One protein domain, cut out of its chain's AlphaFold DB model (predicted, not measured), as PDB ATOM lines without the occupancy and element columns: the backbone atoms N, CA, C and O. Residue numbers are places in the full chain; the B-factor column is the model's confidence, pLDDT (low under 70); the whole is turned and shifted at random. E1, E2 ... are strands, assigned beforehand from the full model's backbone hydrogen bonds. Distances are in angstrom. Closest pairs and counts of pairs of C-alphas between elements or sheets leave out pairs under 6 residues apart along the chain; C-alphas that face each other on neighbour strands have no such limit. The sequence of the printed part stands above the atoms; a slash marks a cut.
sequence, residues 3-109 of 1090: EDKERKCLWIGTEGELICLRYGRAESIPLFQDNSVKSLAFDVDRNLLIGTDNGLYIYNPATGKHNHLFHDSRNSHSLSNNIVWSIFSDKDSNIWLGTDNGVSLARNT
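Overview. This is residues 3 to 109 of the 1090 residues of the protein "Response regulator" of Phocaeicola plebeius (UniProt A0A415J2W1). Three small antiparallel sheets fan out like three blades of an open, incomplete propeller, with their first strands at the narrow side of the fan, where E4 lies next to E1 and also next to E8. The blade E4 E5 E6 E7 is in the middle; E8 E9 E10 is partly face to face with it as a sandwich, while E1 E2 E3 at the other end meets it mainly along E1 and E4. The printed part has 107 residues with no named helix and ten named strands, E1 to E10 along the chain; the class is all strand, with 51 residues, under half, in named elements. The whole is compact, with a radius of gyration of the C-alphas of 13.6 A and spans of 43 by 32 by 21 A.

Along the chain. The largest sheet holds E4, residues 37 to 42, 14.5 A long and starting at C-alpha 37 (36.832, -38.667, 50.201), E5, residues 48 to 52, E6, residues 55 to 59, and E7, residues 66 to 69. A second sheet holds E8, residues 84 to 89, 14.0 A long, E9, residues 95 to 99, and E10, residues 102 to 106, which ends at C-alpha 106 (42.616, -20.719, 45.807). A third holds E1, residues 9 to 13, starting at C-alpha 9 (30.037, -39.955, 34.327), E2, residues 18 to 22, and E3, residues 25 to 29.

Arrangement. Each sheet is a meander, each strand the antiparallel neighbour of the one before. The sheet E4 E5 E6 E7 is only just strongly twisted, with C-alphas up to 4.4 A off its best plane. N 41 and O 49 of the hairpin E4 and E5 are 3.0 A apart, N 50 and O 57 of E5 and E6 2.8 A, and N 58 and O 67 of E6 and E7 2.8 A, within hydrogen-bond range. This sheet and E8 E9 E10 form a sandwich, two sheets face to face, their best planes 27 degrees apart. The closest C-alphas of E4 and E8, those of Ser 39 and Ser 86, are 5.2 A apart. In E8 E9 E10, N 88 and O 96 are 2.9 A apart, and N 97 and O 104 2.8 A. The closest C-alphas of E1 and E4, those of Gly 13 and Val 37, are 4.9 A apart. In E1 E2 E3, N 10 and O 21 are 2.9 A apart, and N 20 and O 27 2.8 A. E1 and E8 are apart.

Size, cuts and confidence. The two C-alphas farthest apart, those of Tyr 23 and Arg 74, are 45.5 A from each other. The printed part has no cut. The link E7 to E8, residues 70 to 83, is long. The mean pLDDT of the printed part is 86.7; residues 33, 92 and 108 to 109 are under 70.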
ATOM      1  N   GLU A   3      28.538 -34.793  39.245       91.12
ATOM      2  CA  GLU A   3      28.210 -35.101  37.845       91.12
ATOM      3  C   GLU A   3      29.237 -34.477  36.881       91.12
ATOM      4  O   GLU A   3      29.447 -33.264  36.880       91.12
ATOM      5  N   ASP A   4      29.840 -35.295  36.017       89.50
ATOM      6  CA  ASP A   4      30.674 -34.867  34.891       89.50
ATOM      7  C   ASP A   4      29.885 -35.009  33.581       89.50
ATOM      8  O   ASP A   4      29.798 -36.086  32.979       89.50
ATOM      9  N   LYS A   5      29.293 -33.902  33.129       84.69
ATOM     10  CA  LYS A   5      28.468 -33.872  31.910       84.69
ATOM     11  C   LYS A   5      29.266 -34.131  30.633       84.69
ATOM     12  O   LYS A   5      28.715 -34.660  29.672       84.69
ATOM     13  N   GLU A   6      30.542 -33.760  30.612       81.38
ATOM     14  CA  GLU A   6      31.394 -33.879  29.426       81.38
ATOM     15  C   GLU A   6      31.819 -35.332  29.221       81.38
ATOM     16  O   GLU A   6      31.699 -35.885  28.128       81.38
ATOM     17  N   ARG A   7      32.219 -35.992  30.312       82.19
ATOM     18  CA  ARG A   7      32.606 -37.409  30.300       82.19
ATOM     19  C   ARG A   7      31.426 -38.363  30.480       82.19
ATOM     20  O   ARG A   7      31.621 -39.578  30.412       82.19
ATOM     21  N   LYS A   8      30.217 -37.821  30.676       87.56
ATOM     22  CA  LYS A   8      28.967 -38.554  30.933       87.56
ATOM     23  C   LYS A   8      29.137 -39.569  32.068       87.56
ATOM     24  O   LYS A   8      28.773 -40.739  31.934       87.56
ATOM     25  N   CYS A   9      29.744 -39.122  33.166       90.00
ATOM     26  CA  CYS A   9      30.037 -39.955  34.327       90.00
ATOM     27  C   CYS A   9      29.626 -39.291  35.642       90.00
ATOM     28  O   CYS A   9      29.506 -38.070  35.722       90.00
ATOM     29  N   LEU A  10      29.437 -40.095  36.685       92.94
ATOM     30  CA  LEU A  10      29.195 -39.631  38.046       92.94
ATOM     31  C   LEU A  10      30.371 -40.039  38.934       92.94
ATOM     32  O   LEU A  10      30.671 -41.222  39.065       92.94
ATOM     33  N   TRP A  11      31.019 -39.061  39.552       92.50
ATOM     34  CA  TRP A  11      32.077 -39.278  40.531       92.50
ATOM     35  C   TRP A  11      31.473 -39.473  41.921       92.50
ATOM     36  O   TRP A  11      30.673 -38.656  42.387       92.50
ATOM     37  N   ILE A  12      31.853 -40.546  42.602       92.81
ATOM     38  CA  ILE A  12      31.356 -40.918  43.925       92.81
ATOM     39  C   ILE A  12      32.567 -41.078  44.839       92.81
ATOM     40  O   ILE A  12      33.367 -41.988  44.665       92.81
ATOM     41  N   GLY A  13      32.715 -40.159  45.791       91.44
ATOM     42  CA  GLY A  13      33.698 -40.282  46.860       91.44
ATOM     43  C   GLY A  13      33.152 -41.165  47.972       91.44
ATOM     44  O   GLY A  13      31.993 -41.000  48.359       91.44
ATOM     45  N   THR A  14      33.973 -42.091  48.449       90.69
ATOM     46  CA  THR A  14      33.667 -42.996  49.559       90.69
ATOM     47  C   THR A  14      34.834 -43.016  50.549       90.69
ATOM     48  O   THR A  14      35.811 -42.278  50.398       90.69
ATOM     49  N   GLU A  15      34.724 -43.830  51.592       88.62
ATOM     50  CA  GLU A  15      35.851 -44.138  52.465       88.62
ATOM     51  C   GLU A  15      36.789 -45.111  51.738       88.62
ATOM     52  O   GLU A  15      36.352 -46.179  51.315       88.62
ATOM     53  N   GLY A  16      38.046 -44.718  51.516       84.75
ATOM     54  CA  GLY A  16      39.050 -45.555  50.854       84.75
ATOM     55  C   GLY A  16      39.087 -45.465  49.322       84.75
ATOM     56  O   GLY A  16      40.105 -45.781  48.706       84.75
ATOM     57  N   GLU A  17      38.005 -45.033  48.665       88.81
ATOM     58  CA  GLU A  17      37.913 -45.093  47.200       88.81
ATOM     59  C   GLU A  17      37.186 -43.902  46.561       88.81
ATOM     60  O   GLU A  17      36.251 -43.310  47.116       88.81
ATOM     61  N   LEU A  18      37.587 -43.602  45.324       90.62
ATOM     62  CA  LEU A  18      36.854 -42.740  44.404       90.62
ATOM     63  C   LEU A  18      36.325 -43.587  43.248       90.62
ATOM     64  O   LEU A  18      37.098 -44.189  42.510       90.62
ATOM     65  N   ILE A  19      35.014 -43.583  43.045       91.12
ATOM     66  CA  ILE A  19      34.344 -44.386  42.023       91.12
ATOM     67  C   ILE A  19      33.875 -43.478  40.881       91.12
ATOM     68  O   ILE A  19      33.206 -42.468  41.107       91.12
ATOM     69  N   CYS A  20      34.186 -43.847  39.641       90.88
ATOM     70  CA  CYS A  20      33.643 -43.244  38.426       90.88
ATOM     71  C   CYS A  20      32.539 -44.146  37.858       90.88
ATOM     72  O   CYS A  20      32.807 -45.242  37.370       90.88
ATOM     73  N   LEU A  21      31.285 -43.702  37.904       90.94
ATOM     74  CA  LEU A  21      30.147 -44.435  37.351       90.94
ATOM     75  C   LEU A  21      29.835 -43.939  35.930       90.94
ATOM     76  O   LEU A  21      29.435 -42.789  35.744       90.94
ATOM     77  N   ARG A  22      29.975 -44.807  34.924       87.69
ATOM     78  CA  ARG A  22      29.661 -44.534  33.508       87.69
ATOM     79  C   ARG A  22      28.690 -45.568  32.966       87.69
ATOM     80  O   ARG A  22      29.015 -46.749  32.933       87.69
ATOM     81  N   TYR A  23      27.512 -45.138  32.506       80.75
ATOM     82  CA  TYR A  23      26.505 -46.024  31.894       80.75
ATOM     83  C   TYR A  23      26.218 -47.305  32.715       80.75
ATOM     84  O   TYR A  23      26.081 -48.391  32.158       80.75
ATOM     85  N   GLY A  24      26.185 -47.195  34.049       77.88
ATOM     86  CA  GLY A  24      25.961 -48.327  34.959       77.88
ATOM     87  C   GLY A  24      27.193 -49.192  35.268       77.88
ATOM     88  O   GLY A  24      27.081 -50.115  36.067       77.88
ATOM     89  N   ARG A  25      28.367 -48.902  34.693       82.56
ATOM     90  CA  ARG A  25      29.648 -49.524  35.074       82.56
ATOM     91  C   ARG A  25      30.385 -48.631  36.066       82.56
ATOM     92  O   ARG A  25      30.607 -47.457  35.777       82.56
ATOM     93  N   ALA A  26      30.735 -49.188  37.221       86.19
ATOM     94  CA  ALA A  26      31.533 -48.521  38.243       86.19
ATOM     95  C   ALA A  26      33.011 -48.887  38.066       86.19
ATOM     96  O   ALA A  26      33.362 -50.066  38.075       86.19
ATOM     97  N   GLU A  27      33.861 -47.882  37.897       87.94
ATOM     98  CA  GLU A  27      35.317 -48.015  37.872       87.94
ATOM     99  C   GLU A  27      35.872 -47.407  39.162       87.94
ATOM    100  O   GLU A  27      35.676 -46.217  39.414       87.94
ATOM    101  N   SER A  28      36.502 -48.227  40.006       84.62
ATOM    102  CA  SER A  28      37.126 -47.752  41.245       84.62
ATOM    103  C   SER A  28      38.547 -47.269  40.975       84.62
ATOM    104  O   SER A  28      39.316 -47.925  40.270       84.62
ATOM    105  N   ILE A  29      38.889 -46.112  41.536       84.00
ATOM    106  CA  ILE A  29      40.224 -45.525  41.519       84.00
ATOM    107  C   ILE A  29      40.811 -45.702  42.929       84.00
ATOM    108  O   ILE A  29      40.502 -44.901  43.818       84.00
ATOM    109  N   PRO A  30      41.672 -46.715  43.155       72.56
ATOM    110  CA  PRO A  30      42.189 -47.075  44.478       72.56
ATOM    111  C   PRO A  30      43.334 -46.155  44.937       72.56
ATOM    112  O   PRO A  30      44.291 -46.595  45.564       72.56
ATOM    113  N   LEU A  31      43.273 -44.863  44.606       75.00
ATOM    114  CA  LEU A  31      44.302 -43.888  44.984       75.00
ATOM    115  C   LEU A  31      44.216 -43.486  46.470       75.00
ATOM    116  O   LEU A  31      45.115 -42.825  46.980       75.00
ATOM    117  N   PHE A  32      43.119 -43.839  47.145       78.00
ATOM    118  CA  PHE A  32      42.701 -43.237  48.410       78.00
ATOM    119  C   PHE A  32      42.514 -44.257  49.540       78.00
ATOM    120  O   PHE A  32      41.781 -43.951  50.465       78.00
ATOM    121  N   GLN A  33      43.152 -45.435  49.482       68.56
ATOM    122  CA  GLN A  33      42.842 -46.590  50.350       68.56
ATOM    123  C   GLN A  33      42.826 -46.300  51.865       68.56
ATOM    124  O   GLN A  33      42.052 -46.936  52.573       68.56
ATOM    125  N   ASP A  34      43.583 -45.302  52.337       81.94
ATOM    126  CA  ASP A  34      43.625 -44.881  53.751       81.94
ATOM    127  C   ASP A  34      42.968 -43.513  54.024       81.94
ATOM    128  O   ASP A  34      43.045 -42.993  55.135       81.94
ATOM    129  N   ASN A  35      42.337 -42.904  53.018       87.81
ATOM    130  CA  ASN A  35      41.754 -41.568  53.099       87.81
ATOM    131  C   ASN A  35      40.245 -41.604  52.818       87.81
ATOM    132  O   ASN A  35      39.751 -42.281  51.914       87.81
ATOM    133  N   SER A  36      39.490 -40.789  53.545       92.06
ATOM    134  CA  SER A  36      38.065 -40.585  53.294       92.06
ATOM    135  C   SER A  36      37.862 -39.451  52.293       92.06
ATOM    136  O   SER A  36      38.242 -38.311  52.566       92.06
ATOM    137  N   VAL A  37      37.220 -39.720  51.150       93.88
ATOM    138  CA  VAL A  37      36.832 -38.667  50.201       93.88
ATOM    139  C   VAL A  37      35.571 -37.964  50.702       93.88
ATOM    140  O   VAL A  37      34.489 -38.547  50.736       93.88
ATOM    141  N   LYS A  38      35.693 -36.681  51.051       93.81
ATOM    142  CA  LYS A  38      34.625 -35.892  51.689       93.81
ATOM    143  C   LYS A  38      33.926 -34.944  50.725       93.81
ATOM    144  O   LYS A  38      32.718 -34.736  50.818       93.81
ATOM    145  N   SER A  39      34.668 -34.373  49.780       94.62
ATOM    146  CA  SER A  39      34.143 -33.370  48.854       94.62
ATOM    147  C   SER A  39      34.770 -33.475  47.470       94.62
ATOM    148  O   SER A  39      35.898 -33.933  47.310       94.62
ATOM    149  N   LEU A  40      34.001 -33.084  46.452       94.62
ATOM    150  CA  LEU A  40      34.386 -33.176  45.047       94.62
ATOM    151  C   LEU A  40      33.959 -31.902  44.317       94.62
ATOM    152  O   LEU A  40      32.812 -31.477  44.456       94.62
ATOM    153  N   ALA A  41      34.845 -31.337  43.502       93.00
ATOM    154  CA  ALA A  41      34.529 -30.238  42.590       93.00
ATOM    155  C   ALA A  41      35.402 -30.303  41.330       93.00
ATOM    156  O   ALA A  41      36.356 -31.071  41.271       93.00
ATOM    157  N   PHE A  42      35.092 -29.483  40.328       87.75
ATOM    158  CA  PHE A  42      35.975 -29.265  39.181       87.75
ATOM    159  C   PHE A  42      36.674 -27.913  39.297       87.75
ATOM    160  O   PHE A  42      36.060 -26.939  39.741       87.75
ATOM    161  N   ASP A  43      37.933 -27.856  38.867       82.69
ATOM    162  CA  ASP A  43      38.610 -26.590  38.580       82.69
ATOM    163  C   ASP A  43      38.287 -26.081  37.157       82.69
ATOM    164  O   ASP A  43      37.502 -26.684  36.414       82.69
ATOM    165  N   VAL A  44      38.885 -24.945  36.780       74.44
ATOM    166  CA  VAL A  44      38.699 -24.317  35.457       74.44
ATOM    167  C   VAL A  44      39.223 -25.190  34.319       74.44
ATOM    168  O   VAL A  44      38.606 -25.241  33.255       74.44
ATOM    169  N   ASP A  45      40.310 -25.922  34.560       76.81
ATOM    170  CA  ASP A  45      40.944 -26.822  33.593       76.81
ATOM    171  C   ASP A  45      40.280 -28.213  33.557       76.81
ATOM    172  O   ASP A  45      40.766 -29.126  32.884       76.81
ATOM    173  N   ARG A  46      39.145 -28.385  34.253       82.25
ATOM    174  CA  ARG A  46      38.387 -29.643  34.372       82.25
ATOM    175  C   ARG A  46      39.171 -30.785  35.026       82.25
ATOM    176  O   ARG A  46      38.851 -31.958  34.791       82.25
ATOM    177  N   ASN A  47      40.144 -30.472  35.876       86.50
ATOM    178  CA  ASN A  47      40.679 -31.425  36.839       86.50
ATOM    179  C   ASN A  47      39.676 -31.617  37.983       86.50
ATOM    180  O   ASN A  47      38.948 -30.702  38.377       86.50
ATOM    181  N   LEU A  48      39.630 -32.836  38.506       91.12
ATOM    182  CA  LEU A  48      38.801 -33.214  39.635       91.12
ATOM    183  C   LEU A  48      39.530 -32.865  40.935       91.12
ATOM    184  O   LEU A  48      40.575 -33.432  41.248       91.12
ATOM    185  N   LEU A  49      38.961 -31.932  41.689       93.31
ATOM    186  CA  LEU A  49      39.392 -31.560  43.028       93.31
ATOM    187  C   LEU A  49      38.714 -32.482  44.039       93.31
ATOM    188  O   LEU A  49      37.488 -32.596  44.047       93.31
ATOM    189  N   ILE A  50      39.511 -33.130  44.880       94.25
ATOM    190  CA  ILE A  50      39.074 -34.189  45.788       94.25
ATOM    191  C   ILE A  50      39.544 -33.829  47.194       94.25
ATOM    192  O   ILE A  50      40.730 -33.916  47.512       94.25
ATOM    193  N   GLY A  51      38.610 -33.390  48.028       94.69
ATOM    194  CA  GLY A  51      38.870 -33.053  49.421       94.69
ATOM    195  C   GLY A  51      38.814 -34.305  50.279       94.69
ATOM    196  O   GLY A  51      37.833 -35.053  50.215       94.69
ATOM    197  N   THR A  52      39.862 -34.530  51.065       94.88
ATOM    198  CA  THR A  52      40.004 -35.704  51.932       94.88
ATOM    199  C   THR A  52      40.247 -35.294  53.384       94.88
ATOM    200  O   THR A  52      40.304 -34.108  53.700       94.88
ATOM    201  N   ASP A  53      40.369 -36.256  54.295       94.00
ATOM    202  CA  ASP A  53      40.916 -36.047  55.646       94.00
ATOM    203  C   ASP A  53      42.429 -35.787  55.668       94.00
ATOM    204  O   ASP A  53      42.947 -35.257  56.650       94.00
ATOM    205  N   ASN A  54      43.132 -36.098  54.581       93.44
ATOM    206  CA  ASN A  54      44.574 -35.943  54.477       93.44
ATOM    207  C   ASN A  54      44.982 -34.977  53.359       93.44
ATOM    208  O   ASN A  54      45.964 -35.197  52.669       93.44
ATOM    209  N   GLY A  55      44.238 -33.902  53.142       92.69
ATOM    210  CA  GLY A  55      44.566 -32.829  52.205       92.69
ATOM    211  C   GLY A  55      43.660 -32.792  50.978       92.69
ATOM    212  O   GLY A  55      42.581 -33.393  50.932       92.69
ATOM    213  N   LEU A  56      44.110 -32.050  49.968       94.00
ATOM    214  CA  LEU A  56      43.421 -31.871  48.696       94.00
ATOM    215  C   LEU A  56      44.174 -32.609  47.588       94.00
ATOM    216  O   LEU A  56      45.346 -32.334  47.338       94.00
ATOM    217  N   TYR A  57      43.482 -33.488  46.872       91.56
ATOM    218  CA  TYR A  57      44.002 -34.107  45.658       91.56
ATOM    219  C   TYR A  57      43.448 -33.405  44.420       91.56
ATOM    220  O   TYR A  57      42.263 -33.085  44.344       91.56
ATOM    221  N   ILE A  58      44.311 -33.183  43.434       90.75
ATOM    222  CA  ILE A  58      43.957 -32.660  42.116       90.75
ATOM    223  C   ILE A  58      44.213 -33.782  41.121       90.75
ATOM    224  O   ILE A  58      45.365 -34.106  40.843       90.75
ATOM    225  N   TYR A  59      43.152 -34.397  40.614       88.94
ATOM    226  CA  TYR A  59      43.209 -35.540  39.710       88.94
ATOM    227  C   TYR A  59      42.826 -35.117  38.291       88.94
ATOM    228  O   TYR A  59      41.741 -34.586  38.073       88.94
ATOM    229  N   ASN A  60      43.691 -35.367  37.309       87.25
ATOM    230  CA  ASN A  60      43.385 -35.120  35.903       87.25
ATOM    231  C   ASN A  60      42.812 -36.400  35.260       87.25
ATOM    232  O   ASN A  60      43.572 -37.341  35.005       87.25
ATOM    233  N   PRO A  61      41.512 -36.449  34.911       82.12
ATOM    234  CA  PRO A  61      40.895 -37.680  34.416       82.12
ATOM    235  C   PRO A  61      41.343 -38.095  33.008       82.12
ATOM    236  O   PRO A  61      41.039 -39.204  32.583       82.12
ATOM    237  N   ALA A  62      42.000 -37.209  32.250       79.69
ATOM    238  CA  ALA A  62      42.470 -37.508  30.896       79.69
ATOM    239  C   ALA A  62      43.856 -38.168  30.890       79.69
ATOM    240  O   ALA A  62      44.135 -39.004  30.037       79.69
ATOM    241  N   THR A  63      44.724 -37.789  31.832       80.88
ATOM    242  CA  THR A  63      46.109 -38.287  31.921       80.88
ATOM    243  C   THR A  63      46.323 -39.290  33.052       80.88
ATOM    244  O   THR A  63      47.359 -39.948  33.083       80.88
ATOM    245  N   GLY A  64      45.393 -39.376  34.008       78.88
ATOM    246  CA  GLY A  64      45.536 -40.174  35.227       78.88
ATOM    247  C   GLY A  64      46.537 -39.606  36.241       78.88
ATOM    248  O   GLY A  64      46.719 -40.188  37.309       78.88
ATOM    249  N   LYS A  65      47.188 -38.471  35.940       79.56
ATOM    250  CA  LYS A  65      48.104 -37.802  36.871       79.56
ATOM    251  C   LYS A  65      47.331 -37.164  38.019       79.56
ATOM    252  O   LYS A  65      46.237 -36.632  37.822       79.56
ATOM    253  N   HIS A  66      47.938 -37.173  39.198       82.75
ATOM    254  CA  HIS A  66      47.407 -36.516  40.381       82.75
ATOM    255  C   HIS A  66      48.495 -35.730  41.104       82.75
ATOM    256  O   HIS A  66      49.655 -36.134  41.110       82.75
ATOM    257  N   ASN A  67      48.091 -34.633  41.737       84.06
ATOM    258  CA  ASN A  67      48.903 -33.881  42.686       84.06
ATOM    259  C   ASN A  67      48.211 -33.882  44.048       84.06
ATOM    260  O   ASN A  67      46.983 -33.860  44.119       84.06
ATOM    261  N   HIS A  68      49.002 -33.870  45.117       88.62
ATOM    262  CA  HIS A  68      48.514 -33.875  46.490       88.62
ATOM    263  C   HIS A  68      49.012 -32.635  47.231       88.62
ATOM    264  O   HIS A  68      50.211 -32.363  47.261       88.62
ATOM    265  N   LEU A  69      48.082 -31.861  47.786       88.81
ATOM    266  CA  LEU A  69      48.347 -30.638  48.537       88.81
ATOM    267  C   LEU A  69      47.984 -30.846  50.007       88.81
ATOM    268  O   LEU A  69      46.878 -31.285  50.325       88.81
ATOM    269  N   PHE A  70      48.899 -30.465  50.894       90.62
ATOM    270  CA  PHE A  70      48.760 -30.583  52.342       90.62
ATOM    271  C   PHE A  70      49.119 -29.265  53.044       90.62
ATOM    272  O   PHE A  70      49.687 -28.340  52.457       90.62
ATOM    273  N   HIS A  71      48.745 -29.175  54.312       90.31
ATOM    274  CA  HIS A  71      49.100 -28.102  55.224       90.31
ATOM    275  C   HIS A  71      50.580 -28.194  55.614       90.31
ATOM    276  O   HIS A  71      51.026 -29.221  56.125       90.31
ATOM    277  N   ASP A  72      51.326 -27.105  55.434       84.75
ATOM    278  CA  ASP A  72      52.681 -26.934  55.962       84.75
ATOM    279  C   ASP A  72      52.689 -25.757  56.941       84.75
ATOM    280  O   ASP A  72      52.512 -24.600  56.555       84.75
ATOM    281  N   SER A  73      52.957 -26.041  58.216       83.06
ATOM    282  CA  SER A  73      52.982 -25.040  59.285       83.06
ATOM    283  C   SER A  73      54.055 -23.959  59.099       83.06
ATOM    284  O   SER A  73      53.984 -22.911  59.735       83.06
ATOM    285  N   ARG A  74      55.063 -24.197  58.248       74.62
ATOM    286  CA  ARG A  74      56.120 -23.226  57.913       74.62
ATOM    287  C   ARG A  74      55.725 -22.316  56.750       74.62
ATOM    288  O   ARG A  74      56.367 -21.291  56.545       74.62
ATOM    289  N   ASN A  75      54.689 -22.677  55.990       74.75
ATOM    290  CA  ASN A  75      54.224 -21.922  54.834       74.75
ATOM    291  C   ASN A  75      52.786 -21.438  55.050       74.75
ATOM    292  O   ASN A  75      51.824 -22.183  54.863       74.75
ATOM    293  N   SER A  76      52.635 -20.149  55.355       74.25
ATOM    294  CA  SER A  76      51.332 -19.494  55.545       74.25
ATOM    295  C   SER A  76      50.445 -19.451  54.293       74.25
ATOM    296  O   SER A  76      49.272 -19.105  54.403       74.25
ATOM    297  N   HIS A  77      50.980 -19.799  53.117       76.19
ATOM    298  CA  HIS A  77      50.236 -19.913  51.858       76.19
ATOM    299  C   HIS A  77      49.862 -21.361  51.508       76.19
ATOM    300  O   HIS A  77      49.260 -21.594  50.459       76.19
ATOM    301  N   SER A  78      50.243 -22.338  52.339       85.12
ATOM    302  CA  SER A  78      49.777 -23.719  52.193       85.12
ATOM    303  C   SER A  78      48.295 -23.847  52.570       85.12
ATOM    304  O   SER A  78      47.652 -22.882  52.992       85.12
ATOM    305  N   LEU A  79      47.732 -25.045  52.402       89.88
ATOM    306  CA  LEU A  79      46.369 -25.344  52.837       89.88
ATOM    307  C   LEU A  79      46.224 -25.051  54.342       89.88
ATOM    308  O   LEU A  79      47.120 -25.381  55.107       89.88
ATOM    309  N   SER A  80      45.116 -24.463  54.797       92.25
ATOM    310  CA  SER A  80      44.962 -24.080  56.213       92.25
ATOM    311  C   SER A  80      44.864 -25.278  57.168       92.25
ATOM    312  O   SER A  80      45.241 -25.162  58.332       92.25
ATOM    313  N   ASN A  81      44.367 -26.420  56.685       94.62
ATOM    314  CA  ASN A  81      44.287 -27.687  57.411       94.62
ATOM    315  C   ASN A  81      44.106 -28.851  56.419       94.62
ATOM    316  O   ASN A  81      43.501 -28.658  55.367       94.62
ATOM    317  N   ASN A  82      44.596 -30.047  56.755       94.69
ATOM    318  CA  ASN A  82      44.505 -31.227  55.890       94.69
ATOM    319  C   ASN A  82      43.077 -31.761  55.718       94.69
ATOM    320  O   ASN A  82      42.753 -32.286  54.663       94.69
ATOM    321  N   ILE A  83      42.194 -31.613  56.696       95.88
ATOM    322  CA  ILE A  83      40.834 -32.137  56.581       95.88
ATOM    323  C   ILE A  83      39.987 -31.143  55.776       95.88
ATOM    324  O   ILE A  83      39.637 -30.072  56.273       95.88
ATOM    325  N   VAL A  84      39.654 -31.494  54.530       96.31
ATOM    326  CA  VAL A  84      38.881 -30.668  53.585       96.31
ATOM    327  C   VAL A  84      37.435 -31.163  53.506       96.31
ATOM    328  O   VAL A  84      37.102 -32.095  52.772       96.31
ATOM    329  N   TRP A  85      36.552 -30.501  54.251       95.75
ATOM    330  CA  TRP A  85      35.130 -30.839  54.345       95.75
ATOM    331  C   TRP A  85      34.338 -30.492  53.089       95.75
ATOM    332  O   TRP A  85      33.458 -31.249  52.683       95.75
ATOM    333  N   SER A  86      34.632 -29.349  52.472       95.25
ATOM    334  CA  SER A  86      33.856 -28.848  51.337       95.25
ATOM    335  C   SER A  86      34.729 -28.115  50.334       95.25
ATOM    336  O   SER A  86      35.580 -27.317  50.726       95.25
ATOM    337  N   ILE A  87      34.440 -28.314  49.051       95.44
ATOM    338  CA  ILE A  87      35.053 -27.574  47.950       95.44
ATOM    339  C   ILE A  87      33.936 -26.876  47.187       95.44
ATOM    340  O   ILE A  87      32.968 -27.515  46.775       95.44
ATOM    341  N   PHE A  88      34.069 -25.570  46.997       92.06
ATOM    342  CA  PHE A  88      33.106 -24.762  46.265       92.06
ATOM    343  C   PHE A  88      33.821 -23.904  45.224       92.06
ATOM    344  O   PHE A  88      34.745 -23.170  45.556       92.06
ATOM    345  N   SER A  89      33.383 -23.994  43.969       86.56
ATOM    346  CA  SER A  89      33.837 -23.107  42.897       86.56
ATOM    347  C   SER A  89      32.856 -21.945  42.771       86.56
ATOM    348  O   SER A  89      31.660 -22.170  42.565       86.56
ATOM    349  N   ASP A  90      33.336 -20.714  42.953       84.19
ATOM    350  CA  ASP A  90      32.495 -19.526  42.820       84.19
ATOM    351  C   ASP A  90      32.278 -19.118  41.350       84.19
ATOM    352  O   ASP A  90      32.787 -19.729  40.413       84.19
ATOM    353  N   LYS A  91      31.478 -18.070  41.127       77.69
ATOM    354  CA  LYS A  91      31.151 -17.564  39.780       77.69
ATOM    355  C   LYS A  91      32.372 -17.071  38.987       77.69
ATOM    356  O   LYS A  91      32.317 -17.046  37.760       77.69
ATOM    357  N   ASP A  92      33.431 -16.664  39.684       69.69
ATOM    358  CA  ASP A  92      34.689 -16.184  39.109       69.69
ATOM    359  C   ASP A  92      35.702 -17.355  38.998       69.69
ATOM    360  O   ASP A  92      36.838 -17.214  38.539       69.69
ATOM    361  N   SER A  93      35.220 -18.565  39.312       75.25
ATOM    362  CA  SER A  93      35.911 -19.852  39.355       75.25
ATOM    363  C   SER A  93      37.008 -19.959  40.415       75.25
ATOM    364  O   SER A  93      37.881 -20.820  40.300       75.25
ATOM    365  N   ASN A  94      36.982 -19.119  41.456       83.19
ATOM    366  CA  ASN A  94      37.830 -19.347  42.624       83.19
ATOM    367  C   ASN A  94      37.366 -20.581  43.377       83.19
ATOM    368  O   ASN A  94      36.169 -20.830  43.516       83.19
ATOM    369  N   ILE A  95      38.327 -21.295  43.943       89.31
ATOM    370  CA  ILE A  95      38.085 -22.498  44.718       89.31
ATOM    371  C   ILE A  95      38.164 -22.162  46.204       89.31
ATOM    372  O   ILE A  95      39.212 -21.790  46.733       89.31
ATOM    373  N   TRP A  96      37.041 -22.333  46.882       93.31
ATOM    374  CA  TRP A  96      36.888 -22.207  48.320       93.31
ATOM    375  C   TRP A  96      36.965 -23.592  48.952       93.31
ATOM    376  O   TRP A  96      36.166 -24.472  48.636       93.31
ATOM    377  N   LEU A  97      37.923 -23.774  49.853       95.06
ATOM    378  CA  LEU A  97      38.149 -25.004  50.599       95.06
ATOM    379  C   LEU A  97      37.745 -24.753  52.050       95.06
ATOM    380  O   LEU A  97      38.441 -24.045  52.778       95.06
ATOM    381  N   GLY A  98      36.609 -25.308  52.455       96.69
ATOM    382  CA  GLY A  98      36.206 -25.356  53.858       96.69
ATOM    383  C   GLY A  98      36.962 -26.484  54.538       96.69
ATOM    384  O   GLY A  98      36.787 -27.645  54.160       96.69
ATOM    385  N   THR A  99      37.819 -26.146  55.496       95.81
ATOM    386  CA  THR A  99      38.653 -27.114  56.208       95.81
ATOM    387  C   THR A  99      38.255 -27.190  57.679       95.81
ATOM    388  O   THR A  99      37.424 -26.413  58.148       95.81
ATOM    389  N   ASP A 100      38.820 -28.141  58.421       94.88
ATOM    390  CA  ASP A 100      38.542 -28.290  59.857       94.88
ATOM    391  C   ASP A 100      39.056 -27.107  60.697       94.88
ATOM    392  O   ASP A 100      38.548 -26.825  61.779       94.88
ATOM    393  N   ASN A 101      40.020 -26.352  60.160       91.88
ATOM    394  CA  ASN A 101      40.506 -25.116  60.762       91.88
ATOM    395  C   ASN A 101      40.528 -23.979  59.729       91.88
ATOM    396  O   ASN A 101      41.561 -23.634  59.144       91.88
ATOM    397  N   GLY A 102      39.352 -23.392  59.508       91.50
ATOM    398  CA  GLY A 102      39.174 -22.199  58.688       91.50
ATOM    399  C   GLY A 102      38.871 -22.486  57.218       91.50
ATOM    400  O   GLY A 102      38.255 -23.487  56.858       91.50
ATOM    401  N   VAL A 103      39.248 -21.542  56.359       93.94
ATOM    402  CA  VAL A 103      38.949 -21.577  54.925       93.94
ATOM    403  C   VAL A 103      40.215 -21.259  54.149       93.94
ATOM    404  O   VAL A 103      40.897 -20.281  54.452       93.94
ATOM    405  N   SER A 104      40.508 -22.054  53.124       91.12
ATOM    406  CA  SER A 104      41.549 -21.745  52.143       91.12
ATOM    407  C   SER A 104      40.910 -21.319  50.827       91.12
ATOM    408  O   SER A 104      40.027 -21.998  50.312       91.12
ATOM    409  N   LEU A 105      41.344 -20.183  50.285       88.06
ATOM    410  CA  LEU A 105      40.859 -19.647  49.015       88.06
ATOM    411  C   LEU A 105      41.964 -19.759  47.965       88.06
ATOM    412  O   LEU A 105      42.944 -19.013  48.010       88.06
ATOM    413  N   ALA A 106      41.784 -20.651  46.998       82.25
ATOM    414  CA  ALA A 106      42.616 -20.719  45.807       82.25
ATOM    415  C   ALA A 106      41.977 -19.866  44.706       82.25
ATOM    416  O   ALA A 106      40.933 -20.202  44.146       82.25
ATOM    417  N   ARG A 107      42.598 -18.719  44.425       76.56
ATOM    418  CA  ARG A 107      42.085 -17.768  43.437       76.56
ATOM    419  C   ARG A 107      42.363 -18.241  42.016       76.56
ATOM    420  O   ARG A 107      43.502 -18.600  41.713       76.56
ATOM    421  N   ASN A 108      41.360 -18.152  41.151       64.88
ATOM    422  CA  ASN A 108      41.475 -18.470  39.728       64.88
ATOM    423  C   ASN A 108      42.379 -17.468  39.006       64.88
ATOM    424  O   ASN A 108      43.248 -17.818  38.211       64.88
ATOM    425  N   THR A 109      42.235 -16.187  39.345       55.19
ATOM    426  CA  THR A 109      43.131 -15.149  38.854       55.19
ATOM    427  C   THR A 109      44.365 -15.079  39.742       55.19
ATOM    428  O   THR A 109      44.542 -14.125  40.496       55.19
TER     429      THR A 109